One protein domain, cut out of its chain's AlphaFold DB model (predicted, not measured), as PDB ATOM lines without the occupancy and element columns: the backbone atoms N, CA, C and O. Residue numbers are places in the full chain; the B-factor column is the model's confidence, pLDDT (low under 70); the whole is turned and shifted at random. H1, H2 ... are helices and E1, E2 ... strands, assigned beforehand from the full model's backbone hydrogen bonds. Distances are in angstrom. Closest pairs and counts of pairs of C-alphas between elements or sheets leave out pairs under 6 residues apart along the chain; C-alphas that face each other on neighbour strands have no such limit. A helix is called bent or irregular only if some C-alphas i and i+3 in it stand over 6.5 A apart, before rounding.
ATOM      1  N   ARG A 290      26.230 -86.851 -30.074       89.50
ATOM      2  CA  ARG A 290      25.862 -88.110 -29.407       89.50
ATOM      3  C   ARG A 290      25.920 -87.962 -27.886       89.50
ATOM      4  O   ARG A 290      26.601 -87.100 -27.340       89.50
ATOM      5  N   LYS A 291      25.205 -88.843 -27.180       88.31
ATOM      6  CA  LYS A 291      25.235 -88.909 -25.711       88.31
ATOM      7  C   LYS A 291      26.676 -89.144 -25.234       88.31
ATOM      8  O   LYS A 291      27.257 -90.169 -25.581       88.31
ATOM      9  N   GLY A 292      27.190 -88.234 -24.406       86.25
ATOM     10  CA  GLY A 292      28.547 -88.294 -23.850       86.25
ATOM     11  C   GLY A 292      29.606 -87.502 -24.626       86.25
ATOM     12  O   GLY A 292      30.768 -87.565 -24.252       86.25
ATOM     13  N   GLU A 293      29.233 -86.769 -25.678       90.62
ATOM     14  CA  GLU A 293      30.137 -85.862 -26.398       90.62
ATOM     15  C   GLU A 293      29.942 -84.404 -25.967       90.62
ATOM     16  O   GLU A 293      28.804 -83.956 -25.807       90.62
ATOM     17  N   THR A 294      31.036 -83.648 -25.878       89.75
ATOM     18  CA  THR A 294      31.020 -82.197 -25.646       89.75
ATOM     19  C   THR A 294      31.017 -81.444 -26.977       89.75
ATOM     20  O   THR A 294      31.746 -81.796 -27.905       89.75
ATOM     21  N   TRP A 295      30.186 -80.406 -27.086       88.38
ATOM     22  CA  TRP A 295      30.033 -79.600 -28.298       88.38
ATOM     23  C   TRP A 295      29.874 -78.115 -27.948       88.38
ATOM     24  O   TRP A 295      29.092 -77.769 -27.065       88.38
ATOM     25  N   ALA A 296      30.585 -77.249 -28.670       86.50
ATOM     26  CA  ALA A 296      30.502 -75.798 -28.540       86.50
ATOM     27  C   ALA A 296      29.223 -75.236 -29.186       86.50
ATOM     28  O   ALA A 296      28.742 -75.758 -30.199       86.50
ATOM     29  N   LEU A 297      28.716 -74.127 -28.641       81.50
ATOM     30  CA  LEU A 297      27.563 -73.385 -29.160       81.50
ATOM     31  C   LEU A 297      27.941 -71.927 -29.446       81.50
ATOM     32  O   LEU A 297      28.743 -71.343 -28.721       81.50
ATOM     33  N   TYR A 298      27.344 -71.317 -30.472       74.12
ATOM     34  CA  TYR A 298      27.567 -69.896 -30.769       74.12
ATOM     35  C   TYR A 298      26.906 -68.974 -29.732       74.12
ATOM     36  O   TYR A 298      25.681 -68.967 -29.604       74.12
ATOM     37  N   HIS A 299      27.713 -68.146 -29.060       56.69
ATOM     38  CA  HIS A 299      27.286 -67.262 -27.963       56.69
ATOM     39  C   HIS A 299      26.233 -66.204 -28.355       56.69
ATOM     40  O   HIS A 299      25.424 -65.812 -27.523       56.69
ATOM     41  N   ASN A 300      26.206 -65.778 -29.624       52.28
ATOM     42  CA  ASN A 300      25.274 -64.774 -30.158       52.28
ATOM     43  C   ASN A 300      24.146 -65.392 -31.017       52.28
ATOM     44  O   ASN A 300      23.750 -64.817 -32.036       52.28
ATOM     45  N   TRP A 301      23.637 -66.579 -30.664       59.41
ATOM     46  CA  TRP A 301      22.322 -66.988 -31.171       59.41
ATOM     47  C   TRP A 301      21.222 -66.398 -30.289       59.41
ATOM     48  O   TRP A 301      21.241 -66.610 -29.083       59.41
ATOM     49  N   ASP A 302      20.245 -65.722 -30.899       44.81
ATOM     50  CA  ASP A 302      19.138 -65.082 -30.184       44.81
ATOM     51  C   ASP A 302      18.247 -66.115 -29.465       44.81
ATOM     52  O   ASP A 302      17.413 -66.812 -30.052       44.81
ATOM     53  N   ILE A 303      18.533 -66.244 -28.174       42.50
ATOM     54  CA  ILE A 303      17.744 -66.821 -27.094       42.50
ATOM     55  C   ILE A 303      18.076 -65.929 -25.888       42.50
ATOM     56  O   ILE A 303      19.231 -65.531 -25.742       42.50
ATOM     57  N   GLY A 304      17.122 -65.643 -24.999       40.28
ATOM     58  CA  GLY A 304      17.340 -64.800 -23.809       40.28
ATOM     59  C   GLY A 304      18.232 -65.441 -22.734       40.28
ATOM     60  O   GLY A 304      17.757 -65.747 -21.646       40.28
ATOM     61  N   TRP A 305      19.503 -65.691 -23.055       43.78
ATOM     62  CA  TRP A 305      20.500 -66.379 -22.232       43.78
ATOM     63  C   TRP A 305      21.672 -65.444 -21.921       43.78
ATOM     64  O   TRP A 305      22.826 -65.739 -22.222       43.78
ATOM     65  N   SER A 306      21.385 -64.332 -21.243       39.94
ATOM     66  CA  SER A 306      22.400 -63.620 -20.466       39.94
ATOM     67  C   SER A 306      22.738 -64.435 -19.210       39.94
ATOM     68  O   SER A 306      22.372 -64.068 -18.093       39.94
ATOM     69  N   CYS A 307      23.410 -65.574 -19.389       41.41
ATOM     70  CA  CYS A 307      24.235 -66.100 -18.313       41.41
ATOM     71  C   CYS A 307      25.435 -65.158 -18.215       41.41
ATOM     72  O   CYS A 307      26.140 -64.974 -19.206       41.41
ATOM     73  N   GLU A 308      25.639 -64.521 -17.062       44.38
ATOM     74  CA  GLU A 308      26.855 -63.740 -16.814       44.38
ATOM     75  C   GLU A 308      28.065 -64.641 -17.122       44.38
ATOM     76  O   GLU A 308      28.136 -65.737 -16.554       44.38
ATOM     77  N   PRO A 309      28.998 -64.252 -18.012       47.06
ATOM     78  CA  PRO A 309      30.068 -65.152 -18.450       47.06
ATOM     79  C   PRO A 309      30.944 -65.620 -17.277       47.06
ATOM     80  O   PRO A 309      31.395 -66.760 -17.259       47.06
ATOM     81  N   GLU A 310      31.047 -64.797 -16.230       48.03
ATOM     82  CA  GLU A 310      31.672 -65.088 -14.932       48.03
ATOM     83  C   GLU A 310      31.104 -66.333 -14.206       48.03
ATOM     84  O   GLU A 310      31.765 -66.898 -13.333       48.03
ATOM     85  N   LYS A 311      29.893 -66.796 -14.559       46.44
ATOM     86  CA  LYS A 311      29.263 -68.019 -14.022       46.44
ATOM     87  C   LYS A 311      29.616 -69.289 -14.807       46.44
ATOM     88  O   LYS A 311      29.293 -70.394 -14.354       46.44
ATOM     89  N   HIS A 312      30.319 -69.179 -15.937       52.16
ATOM     90  CA  HIS A 312      31.019 -70.317 -16.528       52.16
ATOM     91  C   HIS A 312      32.301 -70.562 -15.733       52.16
ATOM     92  O   HIS A 312      33.350 -69.995 -16.012       52.16
ATOM     93  N   LEU A 313      32.182 -71.399 -14.697       53.47
ATOM     94  CA  LEU A 313      33.258 -71.694 -13.756       53.47
ATOM     95  C   LEU A 313      34.401 -72.476 -14.424       53.47
ATOM     96  O   LEU A 313      34.501 -73.700 -14.293       53.47
ATOM     97  N   LEU A 314      35.295 -71.730 -15.075       56.69
ATOM     98  CA  LEU A 314      36.701 -72.086 -15.186       56.69
ATOM     99  C   LEU A 314      37.210 -72.327 -13.759       56.69
ATOM    100  O   LEU A 314      37.070 -71.471 -12.877       56.69
ATOM    101  N   THR A 315      37.746 -73.513 -13.488       53.94
ATOM    102  CA  THR A 315      38.232 -73.828 -12.138       53.94
ATOM    103  C   THR A 315      39.449 -72.944 -11.858       53.94
ATOM    104  O   THR A 315      40.456 -73.070 -12.550       53.94
ATOM    105  N   LYS A 316      39.368 -72.014 -10.890       52.97
ATOM    106  CA  LYS A 316      40.417 -70.999 -10.651       52.97
ATOM    107  C   LYS A 316      41.804 -71.650 -10.534       52.97
ATOM    108  O   LYS A 316      42.045 -72.416  -9.606       52.97
ATOM    109  N   GLY A 317      42.698 -71.321 -11.471       57.72
ATOM    110  CA  GLY A 317      44.033 -71.922 -11.602       57.72
ATOM    111  C   GLY A 317      44.197 -72.927 -12.754       57.72
ATOM    112  O   GLY A 317      45.307 -73.406 -12.967       57.72
ATOM    113  N   PHE A 318      43.139 -73.226 -13.515       62.22
ATOM    114  CA  PHE A 318      43.154 -74.166 -14.638       62.22
ATOM    115  C   PHE A 318      42.551 -73.537 -15.904       62.22
ATOM    116  O   PHE A 318      41.490 -72.926 -15.841       62.22
ATOM    117  N   VAL A 319      43.199 -73.735 -17.057       64.50
ATOM    118  CA  VAL A 319      42.761 -73.190 -18.362       64.50
ATOM    119  C   VAL A 319      41.695 -74.072 -19.033       64.50
ATOM    120  O   VAL A 319      40.839 -73.580 -19.758       64.50
ATOM    121  N   SER A 320      41.733 -75.384 -18.779       76.00
ATOM    122  CA  SER A 320      40.951 -76.415 -19.481       76.00
ATOM    123  C   SER A 320      39.856 -77.085 -18.638       76.00
ATOM    124  O   SER A 320      39.147 -77.944 -19.164       76.00
ATOM    125  N   LEU A 321      39.712 -76.742 -17.345       80.56
ATOM    126  CA  LEU A 321      38.794 -77.433 -16.424       80.56
ATOM    127  C   LEU A 321      37.455 -76.713 -16.246       80.56
ATOM    128  O   LEU A 321      37.348 -75.734 -15.497       80.56
ATOM    129  N   PHE A 322      36.417 -77.293 -16.845       80.88
ATOM    130  CA  PHE A 322      35.040 -76.808 -16.814       80.88
ATOM    131  C   PHE A 322      34.155 -77.713 -15.954       80.88
ATOM    132  O   PHE A 322      34.202 -78.942 -16.055       80.88
ATOM    133  N   LYS A 323      33.284 -77.114 -15.137       77.12
ATOM    134  CA  LYS A 323      32.256 -77.842 -14.380       77.12
ATOM    135  C   LYS A 323      30.876 -77.634 -15.006       77.12
ATOM    136  O   LYS A 323      30.549 -76.533 -15.438       77.12
ATOM    137  N   GLN A 324      30.042 -78.676 -15.022       75.88
ATOM    138  CA  GLN A 324      28.629 -78.525 -15.380       75.88
ATOM    139  C   GLN A 324      27.925 -77.658 -14.323       75.88
ATOM    140  O   GLN A 324      27.831 -78.047 -13.158       75.88
ATOM    141  N   THR A 325      27.435 -76.492 -14.742       66.19
ATOM    142  CA  THR A 325      26.663 -75.561 -13.909       66.19
ATOM    143  C   THR A 325      25.169 -75.867 -14.009       66.19
ATOM    144  O   THR A 325      24.650 -76.093 -15.102       66.19
ATOM    145  N   GLU A 326      24.454 -75.844 -12.882       63.50
ATOM    146  CA  GLU A 326      22.990 -75.913 -12.877       63.50
ATOM    147  C   GLU A 326      22.410 -74.515 -13.135       63.50
ATOM    148  O   GLU A 326      22.599 -73.602 -12.332       63.50
ATOM    149  N   MET A 327      21.700 -74.318 -14.249       58.28
ATOM    150  CA  MET A 327      21.115 -73.014 -14.579       58.28
ATOM    151  C   MET A 327      19.652 -72.963 -14.145       58.28
ATOM    152  O   MET A 327      18.794 -73.575 -14.771       58.28
ATOM    153  N   CYS A 328      19.356 -72.234 -13.063       52.72
ATOM    154  CA  CYS A 328      17.998 -72.091 -12.511       52.72
ATOM    155  C   CYS A 328      17.293 -73.442 -12.237       52.72
ATOM    156  O   CYS A 328      16.105 -73.598 -12.505       52.72
ATOM    157  N   GLY A 329      18.040 -74.445 -11.754       56.78
ATOM    158  CA  GLY A 329      17.548 -75.818 -11.545       56.78
ATOM    159  C   GLY A 329      17.447 -76.673 -12.819       56.78
ATOM    160  O   GLY A 329      17.106 -77.853 -12.747       56.78
ATOM    161  N   VAL A 330      17.769 -76.120 -13.991       57.75
ATOM    162  CA  VAL A 330      17.812 -76.840 -15.269       57.75
ATOM    163  C   VAL A 330      19.249 -77.279 -15.562       57.75
ATOM    164  O   VAL A 330      20.094 -76.494 -15.988       57.75
ATOM    165  N   VAL A 331      19.520 -78.571 -15.370       64.50
ATOM    166  CA  VAL A 331      20.803 -79.218 -15.723       64.50
ATOM    167  C   VAL A 331      20.919 -79.619 -17.197       64.50
ATOM    168  O   VAL A 331      22.005 -79.971 -17.656       64.50
ATOM    169  N   SER A 332      19.819 -79.586 -17.956       72.56
ATOM    170  CA  SER A 332      19.806 -79.930 -19.383       72.56
ATOM    171  C   SER A 332      18.635 -79.289 -20.125       72.56
ATOM    172  O   SER A 332      17.490 -79.415 -19.688       72.56
ATOM    173  N   PHE A 333      18.905 -78.697 -21.287       73.62
ATOM    174  CA  PHE A 333      17.896 -78.225 -22.239       73.62
ATOM    175  C   PHE A 333      17.943 -79.050 -23.535       73.62
ATOM    176  O   PHE A 333      18.894 -79.790 -23.791       73.62
ATOM    177  N   ARG A 334      16.901 -78.943 -24.368       77.38
ATOM    178  CA  ARG A 334      16.791 -79.676 -25.637       77.38
ATOM    179  C   ARG A 334      16.983 -78.735 -26.821       77.38
ATOM    180  O   ARG A 334      16.182 -77.827 -26.997       77.38
ATOM    181  N   VAL A 335      17.958 -79.027 -27.684       78.00
ATOM    182  CA  VAL A 335      18.063 -78.419 -29.023       78.00
ATOM    183  C   VAL A 335      17.170 -79.205 -30.005       78.00
ATOM    184  O   VAL A 335      17.379 -80.411 -30.185       78.00
ATOM    185  N   PRO A 336      16.148 -78.592 -30.628       73.94
ATOM    186  CA  PRO A 336      15.338 -79.193 -31.687       73.94
ATOM    187  C   PRO A 336      16.119 -79.407 -33.003       73.94
ATOM    188  O   PRO A 336      17.086 -78.693 -33.273       73.94
ATOM    189  N   PRO A 337      15.685 -80.327 -33.890       69.31
ATOM    190  CA  PRO A 337      16.389 -80.620 -35.147       69.31
ATOM    191  C   PRO A 337      16.495 -79.441 -36.130       69.31
ATOM    192  O   PRO A 337      17.395 -79.417 -36.965       69.31
ATOM    193  N   ASN A 338      15.592 -78.462 -36.041       69.12
ATOM    194  CA  ASN A 338      15.631 -77.229 -36.830       69.12
ATOM    195  C   ASN A 338      16.584 -76.162 -36.259       69.12
ATOM    196  O   ASN A 338      16.742 -75.126 -36.890       69.12
ATOM    197  N   GLU A 339      17.222 -76.401 -35.107       74.25
ATOM    198  CA  GLU A 339      18.139 -75.460 -34.436       74.25
ATOM    199  C   GLU A 339      19.596 -75.971 -34.392       74.25
ATOM    200  O   GLU A 339      20.454 -75.409 -33.715       74.25
ATOM    201  N   LEU A 340      19.909 -77.030 -35.153       75.75
ATOM    202  CA  LEU A 340      21.234 -77.671 -35.191       75.75
ATOM    203  C   LEU A 340      22.372 -76.766 -35.707       75.75
ATOM    204  O   LEU A 340      23.539 -77.076 -35.489       75.75
ATOM    205  N   TYR A 341      22.057 -75.631 -36.338       72.50
ATOM    206  CA  TYR A 341      23.043 -74.605 -36.709       72.50
ATOM    207  C   TYR A 341      23.685 -73.903 -35.496       72.50
ATOM    208  O   TYR A 341      24.621 -73.131 -35.681       72.50
ATOM    209  N   ARG A 342      23.183 -74.117 -34.267       77.25
ATOM    210  CA  ARG A 342      23.792 -73.556 -33.048       77.25
ATOM    211  C   ARG A 342      25.124 -74.214 -32.687       77.25
ATOM    212  O   ARG A 342      25.915 -73.576 -32.001       77.25
ATOM    213  N   PHE A 343      25.367 -75.450 -33.130       82.50
ATOM    214  CA  PHE A 343      26.594 -76.196 -32.847       82.50
ATOM    215  C   PHE A 343      27.767 -75.690 -33.700       82.50
ATOM    216  O   PHE A 343      27.736 -75.819 -34.926       82.50
ATOM    217  N   SER A 344      28.794 -75.151 -33.038       81.62
ATOM    218  CA  SER A 344      30.007 -74.595 -33.661       81.62
ATOM    219  C   SER A 344      31.016 -75.685 -34.031       81.62
ATOM    220  O   SER A 344      31.463 -75.757 -35.170       81.62
ATOM    221  N   ASN A 345      31.351 -76.564 -33.083       84.75
ATOM    222  CA  ASN A 345      32.318 -77.653 -33.247       84.75
ATOM    223  C   ASN A 345      32.155 -78.686 -32.121       84.75
ATOM    224  O   ASN A 345      31.592 -78.384 -31.067       84.75
ATOM    225  N   GLN A 346      32.652 -79.906 -32.332       88.56
ATOM    226  CA  GLN A 346      32.866 -80.855 -31.238       88.56
ATOM    227  C   GLN A 346      34.150 -80.468 -30.491       88.56
ATOM    228  O   GLN A 346      35.135 -80.100 -31.132       88.56
ATOM    229  N   ILE A 347      34.143 -80.578 -29.163       89.81
ATOM    230  CA  ILE A 347      35.326 -80.405 -28.312       89.81
ATOM    231  C   ILE A 347      35.703 -81.788 -27.753       89.81
ATOM    232  O   ILE A 347      34.859 -82.418 -27.105       89.81
ATOM    233  N   PRO A 348      36.927 -82.294 -27.988       89.00
ATOM    234  CA  PRO A 348      37.438 -83.463 -27.279       89.00
ATOM    235  C   PRO A 348      37.492 -83.188 -25.771       89.00
ATOM    236  O   PRO A 348      37.998 -82.154 -25.337       89.00
ATOM    237  N   SER A 349      36.938 -84.098 -24.966       90.38
ATOM    238  CA  SER A 349      36.781 -83.885 -23.524       90.38
ATOM    239  C   SER A 349      36.914 -85.174 -22.717       90.38
ATOM    240  O   SER A 349      36.260 -86.167 -23.050       90.38
ATOM    241  N   VAL A 350      37.654 -85.129 -21.612       89.19
ATOM    242  CA  VAL A 350      37.736 -86.204 -20.610       89.19
ATOM    243  C   VAL A 350      36.918 -85.801 -19.386       89.19
ATOM    244  O   VAL A 350      36.999 -84.662 -18.938       89.19
ATOM    245  N   LYS A 351      36.113 -86.717 -18.832       89.81
ATOM    246  CA  LYS A 351      35.405 -86.482 -17.565       89.81
ATOM    247  C   LYS A 351      36.258 -86.963 -16.395       89.81
ATOM    248  O   LYS A 351      36.622 -88.135 -16.367       89.81
ATOM    249  N   LEU A 352      36.490 -86.079 -15.432       88.88
ATOM    250  CA  LEU A 352      37.368 -86.314 -14.291       88.88
ATOM    251  C   LEU A 352      36.618 -86.914 -13.093       88.88
ATOM    252  O   LEU A 352      35.443 -86.610 -12.839       88.88
ATOM    253  N   THR A 353      37.304 -87.764 -12.336       89.31
ATOM    254  CA  THR A 353      36.798 -88.389 -11.113       89.31
ATOM    255  C   THR A 353      36.979 -87.490  -9.889       89.31
ATOM    256  O   THR A 353      36.285 -87.699  -8.897       89.31
ATOM    257  N   GLY A 354      37.822 -86.458  -9.959       86.19
ATOM    258  CA  GLY A 354      38.195 -85.604  -8.825       86.19
ATOM    259  C   GLY A 354      39.290 -86.209  -7.946       86.19
ATOM    260  O   GLY A 354      39.553 -85.690  -6.868       86.19
ATOM    261  N   ASP A 355      39.893 -87.311  -8.395       87.81
ATOM    262  CA  ASP A 355      40.958 -88.035  -7.696       87.81
ATOM    263  C   ASP A 355      42.325 -87.819  -8.400       87.81
ATOM    264  O   ASP A 355      43.353 -88.313  -7.943       87.81
ATOM    265  N   GLU A 356      42.352 -87.075  -9.518       86.94
ATOM    266  CA  GLU A 356      43.532 -86.854 -10.367       86.94
ATOM    267  C   GLU A 356      44.539 -85.837  -9.803       86.94
ATOM    268  O   GLU A 356      45.740 -85.959 -10.052       86.94
ATOM    269  N   ARG A 357      44.065 -84.810  -9.081       81.50
ATOM    270  CA  ARG A 357      44.892 -83.773  -8.440       81.50
ATOM    271  C   ARG A 357      44.091 -82.995  -7.394       81.50
ATOM    272  O   ARG A 357      42.902 -82.741  -7.588       81.50
ATOM    273  N   ASP A 358      44.764 -82.533  -6.340       79.06
ATOM    274  CA  ASP A 358      44.200 -81.594  -5.365       79.06
ATOM    275  C   ASP A 358      43.506 -80.397  -6.040       79.06
ATOM    276  O   ASP A 358      44.058 -79.744  -6.930       79.06
ATOM    277  N   GLY A 359      42.281 -80.106  -5.598       80.06
ATOM    278  CA  GLY A 359      41.461 -79.003  -6.109       80.06
ATOM    279  C   GLY A 359      40.619 -79.317  -7.353       80.06
ATOM    280  O   GLY A 359      39.777 -78.492  -7.707       80.06
ATOM    281  N   VAL A 360      40.771 -80.485  -7.990       83.06
ATOM    282  CA  VAL A 360      39.927 -80.903  -9.127       83.06
ATOM    283  C   VAL A 360      38.529 -81.314  -8.632       83.06
ATOM    284  O   VAL A 360      38.405 -82.286  -7.885       83.06
ATOM    285  N   PRO A 361      37.433 -80.643  -9.041       83.56
ATOM    286  CA  PRO A 361      36.099 -81.038  -8.604       83.56
ATOM    287  C   PRO A 361      35.635 -82.332  -9.289       83.56
ATOM    288  O   PRO A 361      35.621 -82.431 -10.518       83.56
ATOM    289  N   LYS A 362      35.166 -83.304  -8.497       85.62
ATOM    290  CA  LYS A 362      34.582 -84.562  -8.992       85.62
ATOM    291  C   LYS A 362      33.478 -84.302 -10.019       85.62
ATOM    292  O   LYS A 362      32.488 -83.627  -9.732       85.62
ATOM    293  N   GLY A 363      33.641 -84.872 -11.210       83.69
ATOM    294  CA  GLY A 363      32.693 -84.741 -12.310       83.69
ATOM    295  C   GLY A 363      32.850 -83.494 -13.187       83.69
ATOM    296  O   GLY A 363      32.013 -83.319 -14.076       83.69
ATOM    297  N   SER A 364      33.887 -82.674 -12.980       87.19
ATOM    298  CA  SER A 364      34.364 -81.707 -13.980       87.19
ATOM    299  C   SER A 364      34.846 -82.407 -15.258       87.19
ATOM    300  O   SER A 364      35.023 -83.628 -15.298       87.19
ATOM    301  N   PHE A 365      35.066 -81.625 -16.307       88.00
ATOM    302  CA  PHE A 365      35.636 -82.072 -17.569       88.00
ATOM    303  C   PHE A 365      36.905 -81.285 -17.880       88.00
ATOM    304  O   PHE A 365      36.944 -80.070 -17.690       88.00
ATOM    305  N   GLU A 366      37.910 -81.983 -18.396       88.81
ATOM    306  CA  GLU A 366      39.053 -81.381 -19.074       88.81
ATOM    307  C   GLU A 366      38.777 -81.339 -20.578       88.81
ATOM    308  O   GLU A 366      38.366 -82.347 -21.162       88.81
ATOM    309  N   PHE A 367      38.974 -80.175 -21.196       88.56
ATOM    310  CA  PHE A 367      38.794 -79.950 -22.631       88.56
ATOM    311  C   PHE A 367      40.140 -79.769 -23.342       88.56
ATOM    312  O   PHE A 367      41.053 -79.142 -22.806       88.56
ATOM    313  N   ASP A 368      40.238 -80.278 -24.571       84.69
ATOM    314  CA  ASP A 368      41.375 -80.026 -25.464       84.69
ATOM    315  C   ASP A 368      41.501 -78.523 -25.759       84.69
ATOM    316  O   ASP A 368      40.607 -77.915 -26.354       84.69
ATOM    317  N   THR A 369      42.619 -77.924 -25.346       81.62
ATOM    318  CA  THR A 369      42.879 -76.486 -25.484       81.62
ATOM    319  C   THR A 369      43.026 -76.037 -26.935       81.62
ATOM    320  O   THR A 369      42.767 -74.871 -27.217       81.62
ATOM    321  N   ALA A 370      43.349 -76.936 -27.873       79.69
ATOM    322  CA  ALA A 370      43.349 -76.629 -29.304       79.69
ATOM    323  C   ALA A 370      41.929 -76.542 -29.905       79.69
ATOM    324  O   ALA A 370      41.763 -76.072 -31.030       79.69
ATOM    325  N   ALA A 371      40.900 -76.977 -29.167       77.56
ATOM    326  CA  ALA A 371      39.488 -76.882 -29.547       77.56
ATOM    327  C   ALA A 371      38.725 -75.752 -28.817       77.56
ATOM    328  O   ALA A 371      37.511 -75.608 -29.008       77.56
ATOM    329  N   LEU A 372      39.421 -74.961 -27.989       74.12
ATOM    330  CA  LEU A 372      38.908 -73.780 -27.286       74.12
ATOM    331  C   LEU A 372      39.294 -72.486 -28.032       74.12
ATOM    332  O   LEU A 372      40.272 -72.482 -28.780       74.12
ATOM    333  N   PRO A 373      38.557 -71.373 -27.849       66.94
ATOM    334  CA  PRO A 373      39.031 -70.067 -28.298       66.94
ATOM    335  C   PRO A 373      40.315 -69.673 -27.550       66.94
ATOM    336  O   PRO A 373      40.493 -70.007 -26.381       66.94
ATOM    337  N   HIS A 374      41.195 -68.916 -28.214       55.00
ATOM    338  CA  HIS A 374      42.431 -68.399 -27.608       55.00
ATOM    339  C   HIS A 374      42.199 -67.301 -26.549       55.00
ATOM    340  O   HIS A 374      43.138 -66.927 -25.851       55.00
ATOM    341  N   GLU A 375      40.965 -66.809 -26.425       43.91
ATOM    342  CA  GLU A 375      40.526 -65.810 -25.449       43.91
ATOM    343  C   GLU A 375      39.286 -66.358 -24.719       43.91
ATOM    344  O   GLU A 375      38.281 -66.675 -25.363       43.91
ATOM    345  N   CYS A 376      39.390 -66.501 -23.393       40.56
ATOM    346  CA  CYS A 376      38.364 -66.985 -22.461       40.56
ATOM    347  C   CYS A 376      38.620 -66.372 -21.074       40.56
ATOM    348  O   CYS A 376      39.805 -66.374 -20.666       40.56
TER     349      CYS A 376
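AT A GLANCE: This is residues 290 to 376 of the 376 residues of an uncharacterized protein of Prunus persica (UniProt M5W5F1). Little regular structure: two small antiparallel sheets, E1 - E2 and E3 - E4, follow each other, with helix H1 at one end, residues 352 to 364 looping out at the other, and residues 298 to 336 making a wide loop. The printed part has 87 residues, 21 in named elements, ordered E1, H1, E2, E3, E4; the class is mixed. It is compact, radius of gyration of the C-alphas 13.8 A, spanning 42 by 27 by 27 A.

HOW THE PARTS SIT: E1, residues 294 to 297, and E2, residues 343 to 347, are antiparallel; N 296 and O 345 are 2.8 A apart, within hydrogen-bond range. E2 runs on into E3, residues 349 to 351, at 63 degrees. E3 and E4, residues 365 to 367, form a hairpin; N 350 and O 366 are within hydrogen-bond range, 2.9 A. H1, residues 337 to 342, is irregular, C-alphas 338 and 341 being 7.9 A apart; 0 of 2 O i to N i+4 and 1 of 3 O i to N i+3 pairs are within range. H1 is apart from E3 and E4.

IN THESE COORDINATES: E1, 10.1 A, begins at (31.020, -82.197, -25.646). H1 measures 10.4 A, E2 10.7 A, E3 6.6 A. E4, 6.3 A, ends at (38.794, -79.950, -22.631).

THE WHOLE: The farthest C-alphas, Asn 338 and Asp 358, are 42.7 A apart. The printed part has no cut. Links E1 to H1 and E3 to E4 are long. pLDDT is under 70 in 34 residues, among them 299 to 319.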